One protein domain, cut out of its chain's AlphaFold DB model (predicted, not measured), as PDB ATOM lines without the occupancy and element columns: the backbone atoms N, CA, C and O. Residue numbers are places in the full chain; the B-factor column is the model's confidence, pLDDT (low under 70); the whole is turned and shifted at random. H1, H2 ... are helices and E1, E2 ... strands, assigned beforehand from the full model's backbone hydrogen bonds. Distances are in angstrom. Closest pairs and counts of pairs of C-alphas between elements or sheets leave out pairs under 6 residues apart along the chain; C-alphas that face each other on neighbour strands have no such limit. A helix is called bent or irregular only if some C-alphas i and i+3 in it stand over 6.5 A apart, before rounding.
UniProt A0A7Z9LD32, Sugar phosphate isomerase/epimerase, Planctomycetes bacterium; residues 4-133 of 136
ATOM      1  N   SER A   4     -23.090  40.066  -3.919       98.19
ATOM      2  CA  SER A   4     -21.809  40.398  -4.559       98.19
ATOM      3  C   SER A   4     -21.289  39.265  -5.447       98.19
ATOM      4  O   SER A   4     -20.749  39.498  -6.526       98.19
ATOM      5  N   HIS A   5     -21.500  38.014  -5.037       97.81
ATOM      6  CA  HIS A   5     -21.051  36.843  -5.786       97.81
ATOM      7  C   HIS A   5     -21.894  36.608  -7.044       97.81
ATOM      8  O   HIS A   5     -21.378  36.122  -8.050       97.81
ATOM      9  N   PHE A   6     -23.176  36.966  -7.004       98.19
ATOM     10  CA  PHE A   6     -24.093  36.843  -8.136       98.19
ATOM     11  C   PHE A   6     -23.740  37.841  -9.229       98.19
ATOM     12  O   PHE A   6     -23.631  37.437 -10.383       98.19
ATOM     13  N   GLU A   7     -23.463  39.096  -8.862       97.19
ATOM     14  CA  GLU A   7     -22.998  40.129  -9.799       97.19
ATOM     15  C   GLU A   7     -21.751  39.663 -10.560       97.19
ATOM     16  O   GLU A   7     -21.684  39.727 -11.787       97.19
ATOM     17  N   LEU A   8     -20.785  39.079  -9.846       96.38
ATOM     18  CA  LEU A   8     -19.578  38.534 -10.463       96.38
ATOM     19  C   LEU A   8     -19.859  37.327 -11.378       96.38
ATOM     20  O   LEU A   8     -19.165  37.142 -12.379       96.38
ATOM     21  N   MET A   9     -20.881  36.526 -11.073       96.19
ATOM     22  CA  MET A   9     -21.332  35.406 -11.908       96.19
ATOM     23  C   MET A   9     -22.325  35.814 -13.010       96.19
ATOM     24  O   MET A   9     -22.717  34.954 -13.797       96.19
ATOM     25  N   ALA A  10     -22.705  37.095 -13.093       94.94
ATOM     26  CA  ALA A  10     -23.777  37.599 -13.954       94.94
ATOM     27  C   ALA A  10     -25.121  36.866 -13.746       94.94
ATOM     28  O   ALA A  10     -25.821  36.540 -14.706       94.94
ATOM     29  N   LEU A  11     -25.455  36.586 -12.485       97.62
ATOM     30  CA  LEU A  11     -26.737  36.019 -12.075       97.62
ATOM     31  C   LEU A  11     -27.671  37.115 -11.562       97.62
ATOM     32  O   LEU A  11     -27.221  38.087 -10.956       97.62
ATOM     33  N   ASP A  12     -28.973  36.911 -11.743       98.38
ATOM     34  CA  ASP A  12     -29.993  37.762 -11.139       98.38
ATOM     35  C   ASP A  12     -30.122  37.436  -9.642       98.38
ATOM     36  O   ASP A  12     -30.627  36.381  -9.248       98.38
ATOM     37  N   TYR A  13     -29.598  38.323  -8.799       98.38
ATOM     38  CA  TYR A  13     -29.650  38.170  -7.347       98.38
ATOM     39  C   TYR A  13     -31.003  38.557  -6.746       98.38
ATOM     40  O   TYR A  13     -31.308  38.121  -5.638       98.38
ATOM     41  N   VAL A  14     -31.823  39.333  -7.458       98.50
ATOM     42  CA  VAL A  14     -33.156  39.735  -6.997       98.50
ATOM     43  C   VAL A  14     -34.142  38.594  -7.233       98.50
ATOM     44  O   VAL A  14     -34.814  38.172  -6.294       98.50
ATOM     45  N   ASP A  15     -34.148  38.014  -8.437       98.62
ATOM     46  CA  ASP A  15     -34.969  36.840  -8.773       98.62
ATOM     47  C   ASP A  15     -34.606  35.624  -7.898       98.62
ATOM     48  O   ASP A  15     -35.467  34.852  -7.476       98.62
ATOM     49  N   PHE A  16     -33.331  35.492  -7.505       98.69
ATOM     50  CA  PHE A  16     -32.914  34.463  -6.549       98.69
ATOM     51  C   PHE A  16     -33.678  34.542  -5.217       98.69
ATOM     52  O   PHE A  16     -33.974  33.500  -4.622       98.69
ATOM     53  N   ILE A  17     -33.991  35.751  -4.734       98.75
ATOM     54  CA  ILE A  17     -34.780  35.923  -3.509       98.75
ATOM     55  C   ILE A  17     -36.185  35.368  -3.734       98.75
ATOM     56  O   ILE A  17     -36.631  34.556  -2.929       98.75
ATOM     57  N   ASP A  18     -36.847  35.711  -4.841       98.38
ATOM     58  CA  ASP A  18     -38.190  35.204  -5.144       98.38
ATOM     59  C   ASP A  18     -38.218  33.663  -5.177       98.38
ATOM     60  O   ASP A  18     -39.082  33.041  -4.552       98.38
ATOM     61  N   ILE A  19     -37.218  33.033  -5.803       98.62
ATOM     62  CA  ILE A  19     -37.138  31.569  -5.931       98.62
ATOM     63  C   ILE A  19     -36.837  30.875  -4.588       98.62
ATOM     64  O   ILE A  19     -37.347  29.782  -4.327       98.62
ATOM     65  N   TYR A  20     -35.979  31.463  -3.746       98.56
ATOM     66  CA  TYR A  20     -35.380  30.766  -2.599       98.56
ATOM     67  C   TYR A  20     -35.579  31.444  -1.236       98.56
ATOM     68  O   TYR A  20     -34.940  31.009  -0.273       98.56
ATOM     69  N   HIS A  21     -36.443  32.456  -1.101       98.50
ATOM     70  CA  HIS A  21     -36.656  33.201   0.153       98.50
ATOM     71  C   HIS A  21     -36.874  32.285   1.368       98.50
ATOM     72  O   HIS A  21     -36.233  32.472   2.404       98.50
ATOM     73  N   GLU A  22     -37.648  31.203   1.222       98.19
ATOM     74  CA  GLU A  22     -37.891  30.226   2.293       98.19
ATOM     75  C   GLU A  22     -36.619  29.558   2.834       98.19
ATOM     76  O   GLU A  22     -36.636  28.988   3.926       98.19
ATOM     77  N   ARG A  23     -35.512  29.583   2.083       98.19
ATOM     78  CA  ARG A  23     -34.211  28.980   2.418       98.19
ATOM     79  C   ARG A  23     -33.176  30.016   2.854       98.19
ATOM     80  O   ARG A  23     -32.120  29.626   3.356       98.19
ATOM     81  N   ILE A  24     -33.439  31.310   2.678       98.50
ATOM     82  CA  ILE A  24     -32.517  32.365   3.097       98.50
ATOM     83  C   ILE A  24     -32.559  32.457   4.629       98.50
ATOM     84  O   ILE A  24     -33.607  32.640   5.241       98.50
ATOM     85  N   ARG A  25     -31.404  32.242   5.268       97.50
ATOM     86  CA  ARG A  25     -31.238  32.262   6.740       97.50
ATOM     87  C   ARG A  25     -30.218  33.287   7.231       97.50
ATOM     88  O   ARG A  25     -30.086  33.493   8.428       97.50
ATOM     89  N   ALA A  26     -29.482  33.886   6.303       98.31
ATOM     90  CA  ALA A  26     -28.493  34.916   6.567       98.31
ATOM     91  C   ALA A  26     -28.386  35.822   5.340       98.31
ATOM     92  O   ALA A  26     -28.442  35.331   4.203       98.31
ATOM     93  N   PHE A  27     -28.181  37.114   5.575       98.62
ATOM     94  CA  PHE A  27     -27.990  38.128   4.548       98.62
ATOM     95  C   PHE A  27     -26.715  38.919   4.833       98.62
ATOM     96  O   PHE A  27     -26.575  39.516   5.902       98.62
ATOM     97  N   HIS A  28     -25.787  38.903   3.876       98.75
ATOM     98  CA  HIS A  28     -24.592  39.732   3.905       98.75
ATOM     99  C   HIS A  28     -24.766  40.914   2.951       98.75
ATOM    100  O   HIS A  28     -25.006  40.744   1.754       98.75
ATOM    101  N   VAL A  29     -24.626  42.117   3.493       98.56
ATOM    102  CA  VAL A  29     -24.594  43.383   2.765       98.56
ATOM    103  C   VAL A  29     -23.164  43.563   2.273       98.56
ATOM    104  O   VAL A  29     -22.336  44.202   2.925       98.56
ATOM    105  N   LYS A  30     -22.869  42.918   1.146       98.38
ATOM    106  CA  LYS A  30     -21.584  42.979   0.456       98.38
ATOM    107  C   LYS A  30     -21.819  43.414  -0.978       98.38
ATOM    108  O   LYS A  30     -22.744  42.936  -1.630       98.38
ATOM    109  N   ASP A  31     -20.990  44.329  -1.452       98.38
ATOM    110  CA  ASP A  31     -21.141  44.945  -2.765       98.38
ATOM    111  C   ASP A  31     -20.021  44.488  -3.704       98.38
ATOM    112  O   ASP A  31     -18.941  44.058  -3.279       98.38
ATOM    113  N   ALA A  32     -20.283  44.551  -5.001       97.81
ATOM    114  CA  ALA A  32     -19.321  44.230  -6.038       97.81
ATOM    115  C   ALA A  32     -19.583  45.045  -7.299       97.81
ATOM    116  O   ALA A  32     -20.679  45.533  -7.544       97.81
ATOM    117  N   GLU A  33     -18.555  45.157  -8.129       96.19
ATOM    118  CA  GLU A  33     -18.662  45.679  -9.485       96.19
ATOM    119  C   GLU A  33     -17.995  44.709 -10.468       96.19
ATOM    120  O   GLU A  33     -16.917  44.163 -10.196       96.19
ATOM    121  N   LEU A  34     -18.610  44.531 -11.641       95.50
ATOM    122  CA  LEU A  34     -18.012  43.834 -12.775       95.50
ATOM    123  C   LEU A  34     -17.690  44.821 -13.906       95.50
ATOM    124  O   LEU A  34     -18.514  45.122 -14.771       95.50
ATOM    125  N   VAL A  35     -16.442  45.289 -13.953       94.12
ATOM    126  CA  VAL A  35     -15.959  46.159 -15.034       94.12
ATOM    127  C   VAL A  35     -15.336  45.319 -16.139       94.12
ATOM    128  O   VAL A  35     -14.222  44.810 -16.018       94.12
ATOM    129  N   ARG A  36     -16.083  45.162 -17.236       92.81
ATOM    130  CA  ARG A  36     -15.704  44.318 -18.377       92.81
ATOM    131  C   ARG A  36     -14.336  44.713 -18.946       92.81
ATOM    132  O   ARG A  36     -14.059  45.883 -19.193       92.81
ATOM    133  N   SER A  37     -13.507  43.706 -19.211       93.56
ATOM    134  CA  SER A  37     -12.174  43.856 -19.794       93.56
ATOM    135  C   SER A  37     -12.003  42.912 -20.979       93.56
ATOM    136  O   SER A  37     -12.454  41.772 -20.944       93.56
ATOM    137  N   GLY A  38     -11.298  43.366 -22.017       94.88
ATOM    138  CA  GLY A  38     -10.918  42.519 -23.153       94.88
ATOM    139  C   GLY A  38      -9.735  41.581 -22.872       94.88
ATOM    140  O   GLY A  38      -9.333  40.839 -23.760       94.88
ATOM    141  N   ARG A  39      -9.132  41.641 -21.674       93.12
ATOM    142  CA  ARG A  39      -7.912  40.886 -21.318       93.12
ATOM    143  C   ARG A  39      -8.104  39.858 -20.209       93.12
ATOM    144  O   ARG A  39      -7.347  38.900 -20.143       93.12
ATOM    145  N   SER A  40      -9.057  40.085 -19.312       95.75
ATOM    146  CA  SER A  40      -9.314  39.221 -18.161       95.75
ATOM    147  C   SER A  40     -10.812  39.195 -17.879       95.75
ATOM    148  O   SER A  40     -11.511  40.166 -18.169       95.75
ATOM    149  N   GLY A  41     -11.296  38.082 -17.336       93.69
ATOM    150  CA  GLY A  41     -12.683  37.911 -16.906       93.69
ATOM    151  C   GLY A  41     -12.821  37.939 -15.384       93.69
ATOM    152  O   GLY A  41     -11.905  38.345 -14.667       93.69
ATOM    153  N   VAL A  42     -13.957  37.449 -14.883       93.75
ATOM    154  CA  VAL A  42     -14.265  37.400 -13.441       93.75
ATOM    155  C   VAL A  42     -13.188  36.691 -12.606       93.75
ATOM    156  O   VAL A  42     -12.902  37.105 -11.489       93.75
ATOM    157  N   TYR A  43     -12.499  35.694 -13.167       93.19
ATOM    158  CA  TYR A  43     -11.419  34.973 -12.480       93.19
ATOM    159  C   TYR A  43     -10.142  35.805 -12.263       93.19
ATOM    160  O   TYR A  43      -9.166  35.317 -11.694       93.19
ATOM    161  N   GLY A  44     -10.108  37.057 -12.723       93.25
ATOM    162  CA  GLY A  44      -9.073  38.034 -12.400       93.25
ATOM    163  C   GLY A  44      -7.758  37.849 -13.155       93.25
ATOM    164  O   GLY A  44      -7.111  38.847 -13.456       93.25
ATOM    165  N   GLY A  45      -7.374  36.627 -13.535       92.81
ATOM    166  CA  GLY A  45      -6.175  36.371 -14.343       92.81
ATOM    167  C   GLY A  45      -4.872  36.693 -13.604       92.81
ATOM    168  O   GLY A  45      -3.959  37.255 -14.198       92.81
ATOM    169  N   TYR A  46      -4.812  36.382 -12.302       93.12
ATOM    170  CA  TYR A  46      -3.684  36.671 -11.398       93.12
ATOM    171  C   TYR A  46      -3.336  38.160 -11.233       93.12
ATOM    172  O   TYR A  46      -2.279  38.497 -10.709       93.12
ATOM    173  N   LEU A  47      -4.234  39.059 -11.640       95.00
ATOM    174  CA  LEU A  47      -4.067  40.491 -11.428       95.00
ATOM    175  C   LEU A  47      -4.231  40.862  -9.947       95.00
ATOM    176  O   LEU A  47      -4.989  40.219  -9.204       95.00
ATOM    177  N   ASP A  48      -3.583  41.957  -9.550       94.25
ATOM    178  CA  ASP A  48      -3.877  42.656  -8.297       94.25
ATOM    179  C   ASP A  48      -5.367  42.990  -8.210       94.25
ATOM    180  O   ASP A  48      -5.979  43.351  -9.216       94.25
ATOM    181  N   TRP A  49      -5.936  42.956  -7.003       92.50
ATOM    182  CA  TRP A  49      -7.365  43.196  -6.767       92.50
ATOM    183  C   TRP A  49      -7.909  44.453  -7.454       92.50
ATOM    184  O   TRP A  49      -8.919  44.381  -8.145       92.50
ATOM    185  N   LYS A  50      -7.195  45.581  -7.362       93.25
ATOM    186  CA  LYS A  50      -7.587  46.855  -7.995       93.25
ATOM    187  C   LYS A  50      -7.663  46.815  -9.528       93.25
ATOM    188  O   LYS A  50      -8.279  47.689 -10.125       93.25
ATOM    189  N   ASN A  51      -7.004  45.841 -10.155       93.62
ATOM    190  CA  ASN A  51      -6.913  45.684 -11.605       93.62
ATOM    191  C   ASN A  51      -7.824  44.561 -12.127       93.62
ATOM    192  O   ASN A  51      -7.863  44.316 -13.334       93.62
ATOM    193  N   ARG A  52      -8.525  43.846 -11.238       96.00
ATOM    194  CA  ARG A  52      -9.441  42.778 -11.641       96.00
ATOM    195  C   ARG A  52     -10.722  43.368 -12.240       96.00
ATOM    196  O   ARG A  52     -11.192  44.400 -11.767       96.00
ATOM    197  N   PRO A  53     -11.316  42.700 -13.242       96.06
ATOM    198  CA  PRO A  53     -12.650  43.040 -13.731       96.06
ATOM    199  C   PRO A  53     -13.707  42.959 -12.628       96.06
ATOM    200  O   PRO A  53     -14.450  43.914 -12.422       96.06
ATOM    201  N   GLY A  54     -13.736  41.834 -11.906       96.50
ATOM    202  CA  GLY A  54     -14.593  41.625 -10.743       96.50
ATOM    203  C   GLY A  54     -13.922  42.119  -9.468       96.50
ATOM    204  O   GLY A  54     -12.819  41.665  -9.142       96.50
ATOM    205  N   ARG A  55     -14.562  43.054  -8.765       95.62
ATOM    206  CA  ARG A  55     -14.028  43.680  -7.546       95.62
ATOM    207  C   ARG A  55     -15.101  43.743  -6.470       95.62
ATOM    208  O   ARG A  55     -16.205  44.192  -6.748       95.62
ATOM    209  N   PHE A  56     -14.746  43.352  -5.248       96.75
ATOM    210  CA  PHE A  56     -15.573  43.612  -4.072       96.75
ATOM    211  C   PHE A  56     -15.438  45.068  -3.635       96.75
ATOM    212  O   PHE A  56     -14.354  45.663  -3.733       96.75
ATOM    213  N   ARG A  57     -16.561  45.635  -3.204       97.44
ATOM    214  CA  ARG A  57     -16.743  47.048  -2.894       97.44
ATOM    215  C   ARG A  57     -17.359  47.205  -1.511       97.44
ATOM    216  O   ARG A  57     -18.077  46.338  -1.021       97.44
ATOM    217  N   SER A  58     -17.101  48.355  -0.895       97.31
ATOM    218  CA  SER A  58     -17.911  48.781   0.245       97.31
ATOM    219  C   SER A  58     -19.359  49.004  -0.212       97.31
ATOM    220  O   SER A  58     -19.535  49.480  -1.335       97.31
ATOM    221  N   PRO A  59     -20.369  48.692   0.622       97.81
ATOM    222  CA  PRO A  59     -21.773  48.926   0.282       97.81
ATOM    223  C   PRO A  59     -22.031  50.340  -0.246       97.81
ATOM    224  O   PRO A  59     -21.669  51.315   0.413       97.81
ATOM    225  N   GLY A  60     -22.618  50.433  -1.442       96.81
ATOM    226  CA  GLY A  60     -22.936  51.690  -2.125       96.81
ATOM    227  C   GLY A  60     -21.875  52.170  -3.123       96.81
ATOM    228  O   GLY A  60     -22.153  53.081  -3.899       96.81
ATOM    229  N   ASP A  61     -20.686  51.561  -3.145       97.56
ATOM    230  CA  ASP A  61     -19.626  51.889  -4.110       97.56
ATOM    231  C   ASP A  61     -19.600  50.940  -5.327       97.56
ATOM    232  O   ASP A  61     -18.750  51.110  -6.208       97.56
ATOM    233  N   GLY A  62     -20.418  49.884  -5.338       96.94
ATOM    234  CA  GLY A  62     -20.493  48.907  -6.421       96.94
ATOM    235  C   GLY A  62     -21.761  49.034  -7.260       96.94
ATOM    236  O   GLY A  62     -22.265  50.131  -7.494       96.94
ATOM    237  N   ALA A  63     -22.217  47.904  -7.795       97.25
ATOM    238  CA  ALA A  63     -23.310  47.820  -8.762       97.25
ATOM    239  C   ALA A  63     -24.559  47.112  -8.210       97.25
ATOM    240  O   ALA A  63     -25.538  46.954  -8.941       97.25
ATOM    241  N   ILE A  64     -24.541  46.677  -6.946       98.50
ATOM    242  CA  ILE A  64     -25.675  45.977  -6.342       98.50
ATOM    243  C   ILE A  64     -26.829  46.946  -6.045       98.50
ATOM    244  O   ILE A  64     -26.658  47.951  -5.353       98.50
ATOM    245  N   ASP A  65     -28.035  46.603  -6.500       98.50
ATOM    246  CA  ASP A  65     -29.269  47.307  -6.154       98.50
ATOM    247  C   ASP A  65     -29.782  46.849  -4.781       98.50
ATOM    248  O   ASP A  65     -30.597  45.931  -4.645       98.50
ATOM    249  N   PHE A  66     -29.291  47.504  -3.730       98.62
ATOM    250  CA  PHE A  66     -29.739  47.220  -2.371       98.62
ATOM    251  C   PHE A  66     -31.192  47.637  -2.117       98.62
ATOM    252  O   PHE A  66     -31.848  47.002  -1.294       98.62
ATOM    253  N   ASN A  67     -31.748  48.619  -2.834       98.56
ATOM    254  CA  ASN A  67     -33.157  48.985  -2.659       98.56
ATOM    255  C   ASN A  67     -34.075  47.833  -3.078       98.56
ATOM    256  O   ASN A  67     -34.993  47.475  -2.335       98.56
ATOM    257  N   ALA A  68     -33.795  47.208  -4.225       98.56
ATOM    258  CA  ALA A  68     -34.530  46.029  -4.675       98.56
ATOM    259  C   ALA A  68     -34.391  44.859  -3.687       98.56
ATOM    260  O   ALA A  68     -35.386  44.230  -3.332       98.56
ATOM    261  N   ILE A  69     -33.176  44.605  -3.188       98.69
ATOM    262  CA  ILE A  69     -32.912  43.513  -2.239       98.69
ATOM    263  C   ILE A  69     -33.672  43.701  -0.929       98.69
ATOM    264  O   ILE A  69     -34.352  42.776  -0.491       98.69
ATOM    265  N   PHE A  70     -33.557  44.870  -0.293       98.62
ATOM    266  CA  PHE A  70     -34.239  45.121   0.977       98.62
ATOM    267  C   PHE A  70     -35.757  45.086   0.788       98.62
ATOM    268  O   PHE A  70     -36.440  44.458   1.590       98.62
ATOM    269  N   THR A  71     -36.276  45.625  -0.321       98.25
ATOM    270  CA  THR A  71     -37.704  45.522  -0.664       98.25
ATOM    271  C   THR A  71     -38.152  44.065  -0.763       98.25
ATOM    272  O   THR A  71     -39.145  43.694  -0.149       98.25
ATOM    273  N   LYS A  72     -37.405  43.219  -1.481       98.38
ATOM    274  CA  LYS A  72     -37.741  41.802  -1.684       98.38
ATOM    275  C   LYS A  72     -37.620  40.968  -0.415       98.38
ATOM    276  O   LYS A  72     -38.468  40.125  -0.144       98.38
ATOM    277  N   LEU A  73     -36.590  41.204   0.393       98.44
ATOM    278  CA  LEU A  73     -36.454  40.541   1.689       98.44
ATOM    279  C   LEU A  73     -37.589  40.941   2.640       98.44
ATOM    280  O   LEU A  73     -38.126  40.075   3.327       98.44
ATOM    281  N   THR A  74     -37.990  42.216   2.644       97.75
ATOM    282  CA  THR A  74     -39.151  42.692   3.403       97.75
ATOM    283  C   THR A  74     -40.459  42.093   2.879       97.75
ATOM    284  O   THR A  74     -41.261  41.626   3.683       97.75
ATOM    285  N   GLU A  75     -40.662  42.048   1.557       96.88
ATOM    286  CA  GLU A  75     -41.830  41.432   0.900       96.88
ATOM    287  C   GLU A  75     -42.019  39.973   1.339       96.88
ATOM    288  O   GLU A  75     -43.126  39.567   1.687       96.88
ATOM    289  N   HIS A  76     -40.927  39.206   1.396       97.69
ATOM    290  CA  HIS A  76     -40.936  37.797   1.807       97.69
ATOM    291  C   HIS A  76     -40.801  37.578   3.321       97.69
ATOM    292  O   HIS A  76     -40.639  36.441   3.768       97.69
ATOM    293  N   GLY A  77     -40.861  38.643   4.127       96.38
ATOM    294  CA  GLY A  77     -40.879  38.554   5.588       96.38
ATOM    295  C   GLY A  77     -39.583  38.039   6.221       96.38
ATOM    296  O   GLY A  77     -39.634  37.396   7.268       96.38
ATOM    297  N   TYR A  78     -38.421  38.289   5.609       97.69
ATOM    298  CA  TYR A  78     -37.132  37.954   6.219       97.69
ATOM    299  C   TYR A  78     -36.903  38.784   7.493       97.69
ATOM    300  O   TYR A  78     -36.869  40.011   7.449       97.69
ATOM    301  N   ASP A  79     -36.698  38.104   8.621       95.69
ATOM    302  CA  ASP A  79     -36.572  38.686   9.966       95.69
ATOM    303  C   ASP A  79     -35.152  38.568  10.558       95.69
ATOM    304  O   ASP A  79     -34.916  38.871  11.730       95.69
ATOM    305  N   GLY A  80     -34.189  38.114   9.751       96.38
ATOM    306  CA  GLY A  80     -32.798  37.952  10.156       96.38
ATOM    307  C   GLY A  80     -31.972  39.237  10.065       96.38
ATOM    308  O   GLY A  80     -32.425  40.301   9.650       96.38
ATOM    309  N   TRP A  81     -30.690  39.127  10.412       98.00
ATOM    310  CA  TRP A  81     -29.764  40.257  10.358       98.00
ATOM    311  C   TRP A  81     -29.355  40.600   8.922       98.00
ATOM    312  O   TRP A  81     -29.109  39.704   8.108       98.00
ATOM    313  N   ALA A  82     -29.210  41.900   8.659       98.06
ATOM    314  CA  ALA A  82     -28.445  42.440   7.542       98.06
ATOM    315  C   ALA A  82     -27.009  42.701   8.025       98.06
ATOM    316  O   ALA A  82     -26.740  43.676   8.726       98.06
ATOM    317  N   VAL A  83     -26.092  41.784   7.714       98.31
ATOM    318  CA  VAL A  83     -24.715  41.814   8.225       98.31
ATOM    319  C   VAL A  83     -23.805  42.473   7.200       98.31
ATOM    320  O   VAL A  83     -23.692  41.985   6.083       98.31
ATOM    321  N   VAL A  84     -23.115  43.551   7.564       97.56
ATOM    322  CA  VAL A  84     -22.081  44.132   6.693       97.56
ATOM    323  C   VAL A  84     -20.886  43.182   6.641       97.56
ATOM    324  O   VAL A  84     -20.195  42.993   7.641       97.56
ATOM    325  N   GLU A  85     -20.621  42.606   5.470       95.44
ATOM    326  CA  GLU A  85     -19.358  41.924   5.182       95.44
ATOM    327  C   GLU A  85     -18.490  42.884   4.370       95.44
ATOM    328  O   GLU A  85     -18.753  43.151   3.198       95.44
ATOM    329  N   TRP A  86     -17.472  43.455   5.012       94.12
ATOM    330  CA  TRP A  86     -16.671  44.501   4.392       94.12
ATOM    331  C   TRP A  86     -15.455  43.939   3.649       94.12
ATOM    332  O   TRP A  86     -14.597  43.284   4.238       94.12
ATOM    333  N   GLU A  87     -15.348  44.272   2.362       91.50
ATOM    334  CA  GLU A  87     -14.157  44.057   1.542       91.50
ATOM    335  C   GLU A  87     -14.091  45.145   0.459       91.50
ATOM    336  O   GLU A  87     -15.057  45.368  -0.268       91.50
ATOM    337  N   CYS A  88     -12.972  45.865   0.346       94.56
ATOM    338  CA  CYS A  88     -12.796  46.878  -0.694       94.56
ATOM    339  C   CYS A  88     -11.314  47.088  -1.006       94.56
ATOM    340  O   CYS A  88     -10.502  47.290  -0.108       94.56
ATOM    341  N   ALA A  89     -10.953  47.110  -2.292       92.25
ATOM    342  CA  ALA A  89      -9.564  47.311  -2.720       92.25
ATOM    343  C   ALA A  89      -9.067  48.771  -2.600       92.25
ATOM    344  O   ALA A  89      -7.912  49.046  -2.926       92.25
ATOM    345  N   TYR A  90      -9.934  49.704  -2.190       94.00
ATOM    346  CA  TYR A  90      -9.662  51.147  -2.214       94.00
ATOM    347  C   TYR A  90      -9.937  51.855  -0.885       94.00
ATOM    348  O   TYR A  90      -9.228  52.802  -0.553       94.00
ATOM    349  N   LYS A  91     -10.979  51.439  -0.159       95.25
ATOM    350  CA  LYS A  91     -11.432  52.093   1.075       95.25
ATOM    351  C   LYS A  91     -10.733  51.477   2.290       95.25
ATOM    352  O   LYS A  91     -10.373  50.305   2.259       95.25
ATOM    353  N   ASP A  92     -10.539  52.264   3.346       97.12
ATOM    354  CA  ASP A  92     -10.068  51.764   4.642       97.12
ATOM    355  C   ASP A  92     -11.157  50.939   5.350       97.12
ATOM    356  O   ASP A  92     -12.348  51.235   5.229       97.12
ATOM    357  N   ALA A  93     -10.743  49.924   6.112       95.12
ATOM    358  CA  ALA A  93     -11.655  48.988   6.761       95.12
ATOM    359  C   ALA A  93     -12.520  49.641   7.846       95.12
ATOM    360  O   ALA A  93     -13.715  49.365   7.921       95.12
ATOM    361  N   ALA A  94     -11.948  50.518   8.676       96.94
ATOM    362  CA  ALA A  94     -12.693  51.162   9.755       96.94
ATOM    363  C   ALA A  94     -13.678  52.195   9.201       96.94
ATOM    364  O   ALA A  94     -14.827  52.255   9.641       96.94
ATOM    365  N   VAL A  95     -13.247  52.961   8.193       97.44
ATOM    366  CA  VAL A  95     -14.117  53.911   7.485       97.44
ATOM    367  C   VAL A  95     -15.277  53.177   6.824       97.44
ATOM    368  O   VAL A  95     -16.435  53.520   7.042       97.44
ATOM    369  N   GLY A  96     -14.986  52.127   6.059       97.25
ATOM    370  CA  GLY A  96     -16.026  51.407   5.345       97.25
ATOM    371  C   GLY A  96     -16.947  50.575   6.242       97.25
ATOM    372  O   GLY A  96     -18.108  50.392   5.886       97.25
ATOM    373  N   ALA A  97     -16.493  50.131   7.419       96.50
ATOM    374  CA  ALA A  97     -17.371  49.539   8.427       96.50
ATOM    375  C   ALA A  97     -18.357  50.569   9.006       96.50
ATOM    376  O   ALA A  97     -19.545  50.273   9.132       96.50
ATOM    377  N   ALA A  98     -17.887  51.782   9.320       97.75
ATOM    378  CA  ALA A  98     -18.739  52.858   9.829       97.75
ATOM    379  C   ALA A  98     -19.768  53.318   8.782       97.75
ATOM    380  O   ALA A  98     -20.958  53.398   9.079       97.75
ATOM    381  N   GLU A  99     -19.328  53.553   7.544       98.00
ATOM    382  CA  GLU A  99     -20.218  53.911   6.433       98.00
ATOM    383  C   GLU A  99     -21.207  52.786   6.111       98.00
ATOM    384  O   GLU A  99     -22.388  53.048   5.899       98.00
ATOM    385  N   GLY A 100     -20.752  51.529   6.129       97.88
ATOM    386  CA  GLY A 100     -21.601  50.364   5.897       97.88
ATOM    387  C   GLY A 100     -22.715  50.226   6.935       97.88
ATOM    388  O   GLY A 100     -23.840  49.885   6.577       97.88
ATOM    389  N   ALA A 101     -22.443  50.527   8.208       97.81
ATOM    390  CA  ALA A 101     -23.464  50.495   9.254       97.81
ATOM    391  C   ALA A 101     -24.582  51.524   9.003       97.81
ATOM    392  O   ALA A 101     -25.765  51.179   9.072       97.81
ATOM    393  N   GLU A 102     -24.222  52.762   8.653       98.38
ATOM    394  CA  GLU A 102     -25.205  53.798   8.308       98.38
ATOM    395  C   GLU A 102     -25.940  53.474   7.002       98.38
ATOM    396  O   GLU A 102     -27.153  53.672   6.913       98.38
ATOM    397  N   PHE A 103     -25.242  52.905   6.014       98.50
ATOM    398  CA  PHE A 103     -25.844  52.436   4.769       98.50
ATOM    399  C   PHE A 103     -26.940  51.404   5.036       98.50
ATOM    400  O   PHE A 103     -28.062  51.567   4.566       98.50
ATOM    401  N   VAL A 104     -26.654  50.368   5.833       98.31
ATOM    402  CA  VAL A 104     -27.650  49.341   6.178       98.31
ATOM    403  C   VAL A 104     -28.836  49.950   6.907       98.31
ATOM    404  O   VAL A 104     -29.976  49.685   6.539       98.31
ATOM    405  N   LYS A 105     -28.582  50.812   7.894       97.94
ATOM    406  CA  LYS A 105     -29.640  51.490   8.646       97.94
ATOM    407  C   LYS A 105     -30.577  52.294   7.741       97.94
ATOM    408  O   LYS A 105     -31.779  52.286   7.977       97.94
ATOM    409  N   ALA A 106     -30.047  52.946   6.708       98.06
ATOM    410  CA  ALA A 106     -30.842  53.707   5.745       98.06
ATOM    411  C   ALA A 106     -31.700  52.834   4.806       98.06
ATOM    412  O   ALA A 106     -32.669  53.342   4.251       98.06
ATOM    413  N   HIS A 107     -31.360  51.551   4.627       98.25
ATOM    414  CA  HIS A 107     -32.103  50.621   3.766       98.25
ATOM    415  C   HIS A 107     -33.123  49.763   4.522       98.25
ATOM    416  O   HIS A 107     -33.977  49.140   3.893       98.25
ATOM    417  N   ILE A 108     -33.049  49.700   5.855       97.00
ATOM    418  CA  ILE A 108     -34.047  48.982   6.653       97.00
ATOM    419  C   ILE A 108     -35.411  49.654   6.461       97.00
ATOM    420  O   ILE A 108     -35.576  50.846   6.717       97.00
ATOM    421  N   ILE A 109     -36.394  48.864   6.029       95.88
ATOM    422  CA  ILE A 109     -37.767  49.314   5.810       95.88
ATOM    423  C   ILE A 109     -38.563  49.108   7.099       95.88
ATOM    424  O   ILE A 109     -38.734  47.978   7.561       95.88
ATOM    425  N   GLU A 110     -39.099  50.194   7.657       91.88
ATOM    426  CA  GLU A 110     -40.147  50.109   8.674       91.88
ATOM    427  C   GLU A 110     -41.472  49.744   7.997       91.88
ATOM    428  O   GLU A 110     -42.044  50.522   7.232       91.88
ATOM    429  N   VAL A 111     -41.937  48.519   8.238       88.81
ATOM    430  CA  VAL A 111     -43.142  47.982   7.598       88.81
ATOM    431  C   VAL A 111     -44.387  48.657   8.173       88.81
ATOM    432  O   VAL A 111     -44.571  48.718   9.387       88.81
ATOM    433  N   SER A 112     -45.264  49.149   7.293       85.44
ATOM    434  CA  SER A 112     -46.554  49.730   7.681       85.44
ATOM    435  C   SER A 112     -47.465  48.681   8.321       85.44
ATOM    436  O   SER A 112     -47.685  47.613   7.755       85.44
ATOM    437  N   GLU A 113     -48.079  49.023   9.454       81.12
ATOM    438  CA  GLU A 113     -49.128  48.208  10.087       81.12
ATOM    439  C   GLU A 113     -50.486  48.305   9.365       81.12
ATOM    440  O   GLU A 113     -51.409  47.548   9.663       81.12
ATOM    441  N   ARG A 114     -50.637  49.263   8.444       77.12
ATOM    442  CA  ARG A 114     -51.872  49.504   7.685       77.12
ATOM    443  C   ARG A 114     -51.736  48.997   6.264       77.12
ATOM    444  O   ARG A 114     -50.672  49.164   5.658       77.12
ATOM    445  N   SER A 115     -52.827  48.453   5.727       74.00
ATOM    446  CA  SER A 115     -52.878  48.107   4.311       74.00
ATOM    447  C   SER A 115     -52.793  49.386   3.489       74.00
ATOM    448  O   SER A 115     -53.417  50.398   3.816       74.00
ATOM    449  N   PHE A 116     -52.022  49.337   2.405       71.31
ATOM    450  CA  PHE A 116     -51.897  50.471   1.498       71.31
ATOM    451  C   PHE A 116     -53.263  50.900   0.940       71.31
ATOM    452  O   PHE A 116     -53.514  52.092   0.821       71.31
ATOM    453  N   ASP A 117     -54.171  49.952   0.695       71.12
ATOM    454  CA  ASP A 117     -55.489  50.208   0.101       71.12
ATOM    455  C   ASP A 117     -56.579  50.589   1.119       71.12
ATOM    456  O   ASP A 117     -57.733  50.804   0.736       71.12
ATOM    457  N   ASP A 118     -56.255  50.730   2.410       67.00
ATOM    458  CA  ASP A 118     -57.252  51.076   3.438       67.00
ATOM    459  C   ASP A 118     -57.927  52.438   3.175       67.00
ATOM    460  O   ASP A 118     -59.055  52.667   3.614       67.00
ATOM    461  N   PHE A 119     -57.304  53.334   2.395       66.31
ATOM    462  CA  PHE A 119     -57.934  54.593   1.965       66.31
ATOM    463  C   PHE A 119     -59.066  54.389   0.942       66.31
ATOM    464  O   PHE A 119     -59.954  55.234   0.837       66.31
ATOM    465  N   ALA A 120     -59.038  53.290   0.182       63.47
ATOM    466  CA  ALA A 120     -60.046  52.937  -0.815       63.47
ATOM    467  C   ALA A 120     -61.162  52.048  -0.232       63.47
ATOM    468  O   ALA A 120     -62.207  51.874  -0.857       63.47
ATOM    469  N   GLY A 121     -60.976  51.526   0.988       55.91
ATOM    470  CA  GLY A 121     -61.896  50.623   1.691       55.91
ATOM    471  C   GLY A 121     -63.163  51.267   2.269       55.91
ATOM    472  O   GLY A 121     -63.845  50.652   3.090       55.91
ATOM    473  N   GLY A 122     -63.507  52.492   1.863       60.50
ATOM    474  CA  GLY A 122     -64.782  53.114   2.205       60.50
ATOM    475  C   GLY A 122     -65.937  52.407   1.494       60.50
ATOM    476  O   GLY A 122     -66.273  52.726   0.357       60.50
ATOM    477  N   SER A 123     -66.589  51.463   2.172       63.38
ATOM    478  CA  SER A 123     -67.777  50.742   1.690       63.38
ATOM    479  C   SER A 123     -69.056  51.596   1.676       63.38
ATOM    480  O   SER A 123     -70.170  51.066   1.730       63.38
ATOM    481  N   ASP A 124     -68.932  52.923   1.575       75.19
ATOM    482  CA  ASP A 124     -70.087  53.788   1.389       75.19
ATOM    483  C   ASP A 124     -70.580  53.650  -0.050       75.19
ATOM    484  O   ASP A 124     -70.146  54.318  -0.989       75.19
ATOM    485  N   THR A 125     -71.521  52.729  -0.210       76.06
ATOM    486  CA  THR A 125     -72.154  52.437  -1.491       76.06
ATOM    487  C   THR A 125     -72.836  53.686  -2.062       76.06
ATOM    488  O   THR A 125     -72.896  53.822  -3.281       76.06
ATOM    489  N   SER A 126     -73.308  54.620  -1.224       78.19
ATOM    490  CA  SER A 126     -73.904  55.879  -1.688       78.19
ATOM    491  C   SER A 126     -72.844  56.821  -2.263       78.19
ATOM    492  O   SER A 126     -72.979  57.278  -3.398       78.19
ATOM    493  N   LEU A 127     -71.725  57.005  -1.553       78.56
ATOM    494  CA  LEU A 127     -70.577  57.778  -2.029       78.56
ATOM    495  C   LEU A 127     -70.030  57.196  -3.341       78.56
ATOM    496  O   LEU A 127     -69.813  57.929  -4.303       78.56
ATOM    497  N   ASN A 128     -69.888  55.871  -3.407       80.75
ATOM    498  CA  ASN A 128     -69.392  55.165  -4.586       80.75
ATOM    499  C   ASN A 128     -70.338  55.326  -5.783       80.75
ATOM    500  O   ASN A 128     -69.886  55.606  -6.891       80.75
ATOM    501  N   ARG A 129     -71.659  55.224  -5.581       82.94
ATOM    502  CA  ARG A 129     -72.649  55.458  -6.648       82.94
ATOM    503  C   ARG A 129     -72.643  56.903  -7.139       82.94
ATOM    504  O   ARG A 129     -72.751  57.115  -8.343       82.94
ATOM    505  N   LYS A 130     -72.462  57.873  -6.242       83.38
ATOM    506  CA  LYS A 130     -72.345  59.292  -6.591       83.38
ATOM    507  C   LYS A 130     -71.078  59.589  -7.397       83.38
ATOM    508  O   LYS A 130     -71.158  60.262  -8.420       83.38
ATOM    509  N   ILE A 131     -69.926  59.053  -6.982       81.50
ATOM    510  CA  ILE A 131     -68.651  59.171  -7.716       81.50
ATOM    511  C   ILE A 131     -68.766  58.551  -9.115       81.50
ATOM    512  O   ILE A 131     -68.268  59.117 -10.085       81.50
ATOM    513  N   LEU A 132     -69.456  57.414  -9.229       83.38
ATOM    514  CA  LEU A 132     -69.663  56.701 -10.491       83.38
ATOM    515  C   LEU A 132     -70.790  57.286 -11.367       83.38
ATOM    516  O   LEU A 132     -71.033  56.763 -12.452       83.38
ATOM    517  N   GLY A 133     -71.490  58.339 -10.925       84.06
ATOM    518  CA  GLY A 133     -72.591  58.950 -11.682       84.06
ATOM    519  C   GLY A 133     -73.828  58.051 -11.830       84.06
ATOM    520  O   GLY A 133     -74.569  58.175 -12.800       84.06
TER     521      GLY A 133
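What this domain is: This is residues 4 to 133 of the 136 residues of the protein "Sugar phosphate isomerase/epimerase" of Planctomycetes bacterium (UniProt A0A7Z9LD32). A body with two small two-stranded sheets and four helices has a long tail, residues 112 to 133, that sticks out from it and bears H5 and H6. In the body, H1 packs on the hairpin E2 and E3, H4 packs on the parallel pair E1 and E4, and H2 and H3 lie side by side. The printed part has 130 residues, in the order H1, H2, E1, E2, E3, H3, E4, H4, H5, H6, and its class is mixed, helices and strands. The whole is only just loose, close to extended, with a radius of gyration of the C-alphas of 20.8 A and spans of 73 by 33 by 28 A, the tail making much of the length.

Where its parts are: H1, residues 4 to 9, begins at C-alpha 4 (-21.809, 40.398, -4.559). H2, residues 13 to 23, is 14.2 A long and irregular: C-alphas 19 and 22 are 8.4 A apart. E1 is residues 27 to 29, and it runs on into E2, residues 31 to 34, at 68 degrees. E3 is residues 54 to 57. H3, residues 66 to 75, is 13.8 A long, and E4 is residues 82 to 84. H4, residues 93 to 107, is 20.7 A long and begins at C-alpha 93 (-11.655, 48.988, 6.761). H5, residues 116 to 119, is irregular, with C-alphas 116 and 119 7.3 A apart. H6, residues 125 to 131, ends at C-alpha 131 (-68.651, 59.171, -7.716).

How they stand to each other: E2 and E3 form an antiparallel hairpin, with N 33 and O 55 2.9 A apart, within hydrogen-bond range. The closest C-alphas of H1 and E2, those of Ser 4 and Ala 32, are 4.8 A apart. E1 and E4 are parallel neighbours, with N 29 and O 83 2.8 A apart, within hydrogen-bond range. The closest C-alphas of E4 and H4, those of Val 84 and Gly 100, are 6.3 A apart. H2 and H3 touch, closest at the C-alphas of Val 14 and Ile 69, 6.1 A, at a shallow tilt of 32 degrees, the same way. H3 and H4 only just touch, with 3 pairs of C-alphas within 8 A, made by residue 107 of H4 alone; the closest, Phe 70 and His 107, are 6.5 A apart. H4 and H5 are apart, and so are H5 and H6. Every O i to N i+4 pair is within hydrogen-bond range in H1, H3, H4 and H6; H2 has 3 of 7, beside 5 of 8 O i to N i+3 pairs, and H5 is too short for an O i to N i+4 pair.

The domain as a whole: The C-alphas farthest apart, those of Tyr 46 and Ser 126, are 73.4 A apart. Without residues 112 to 133, which stand free, the body spans 45 by 32 by 18 A. The printed part has no cut, and the link from E2 to E3, 19 residues, is long. Mean pLDDT of the printed part is 92.9, and residues 118 to 123 are under 70.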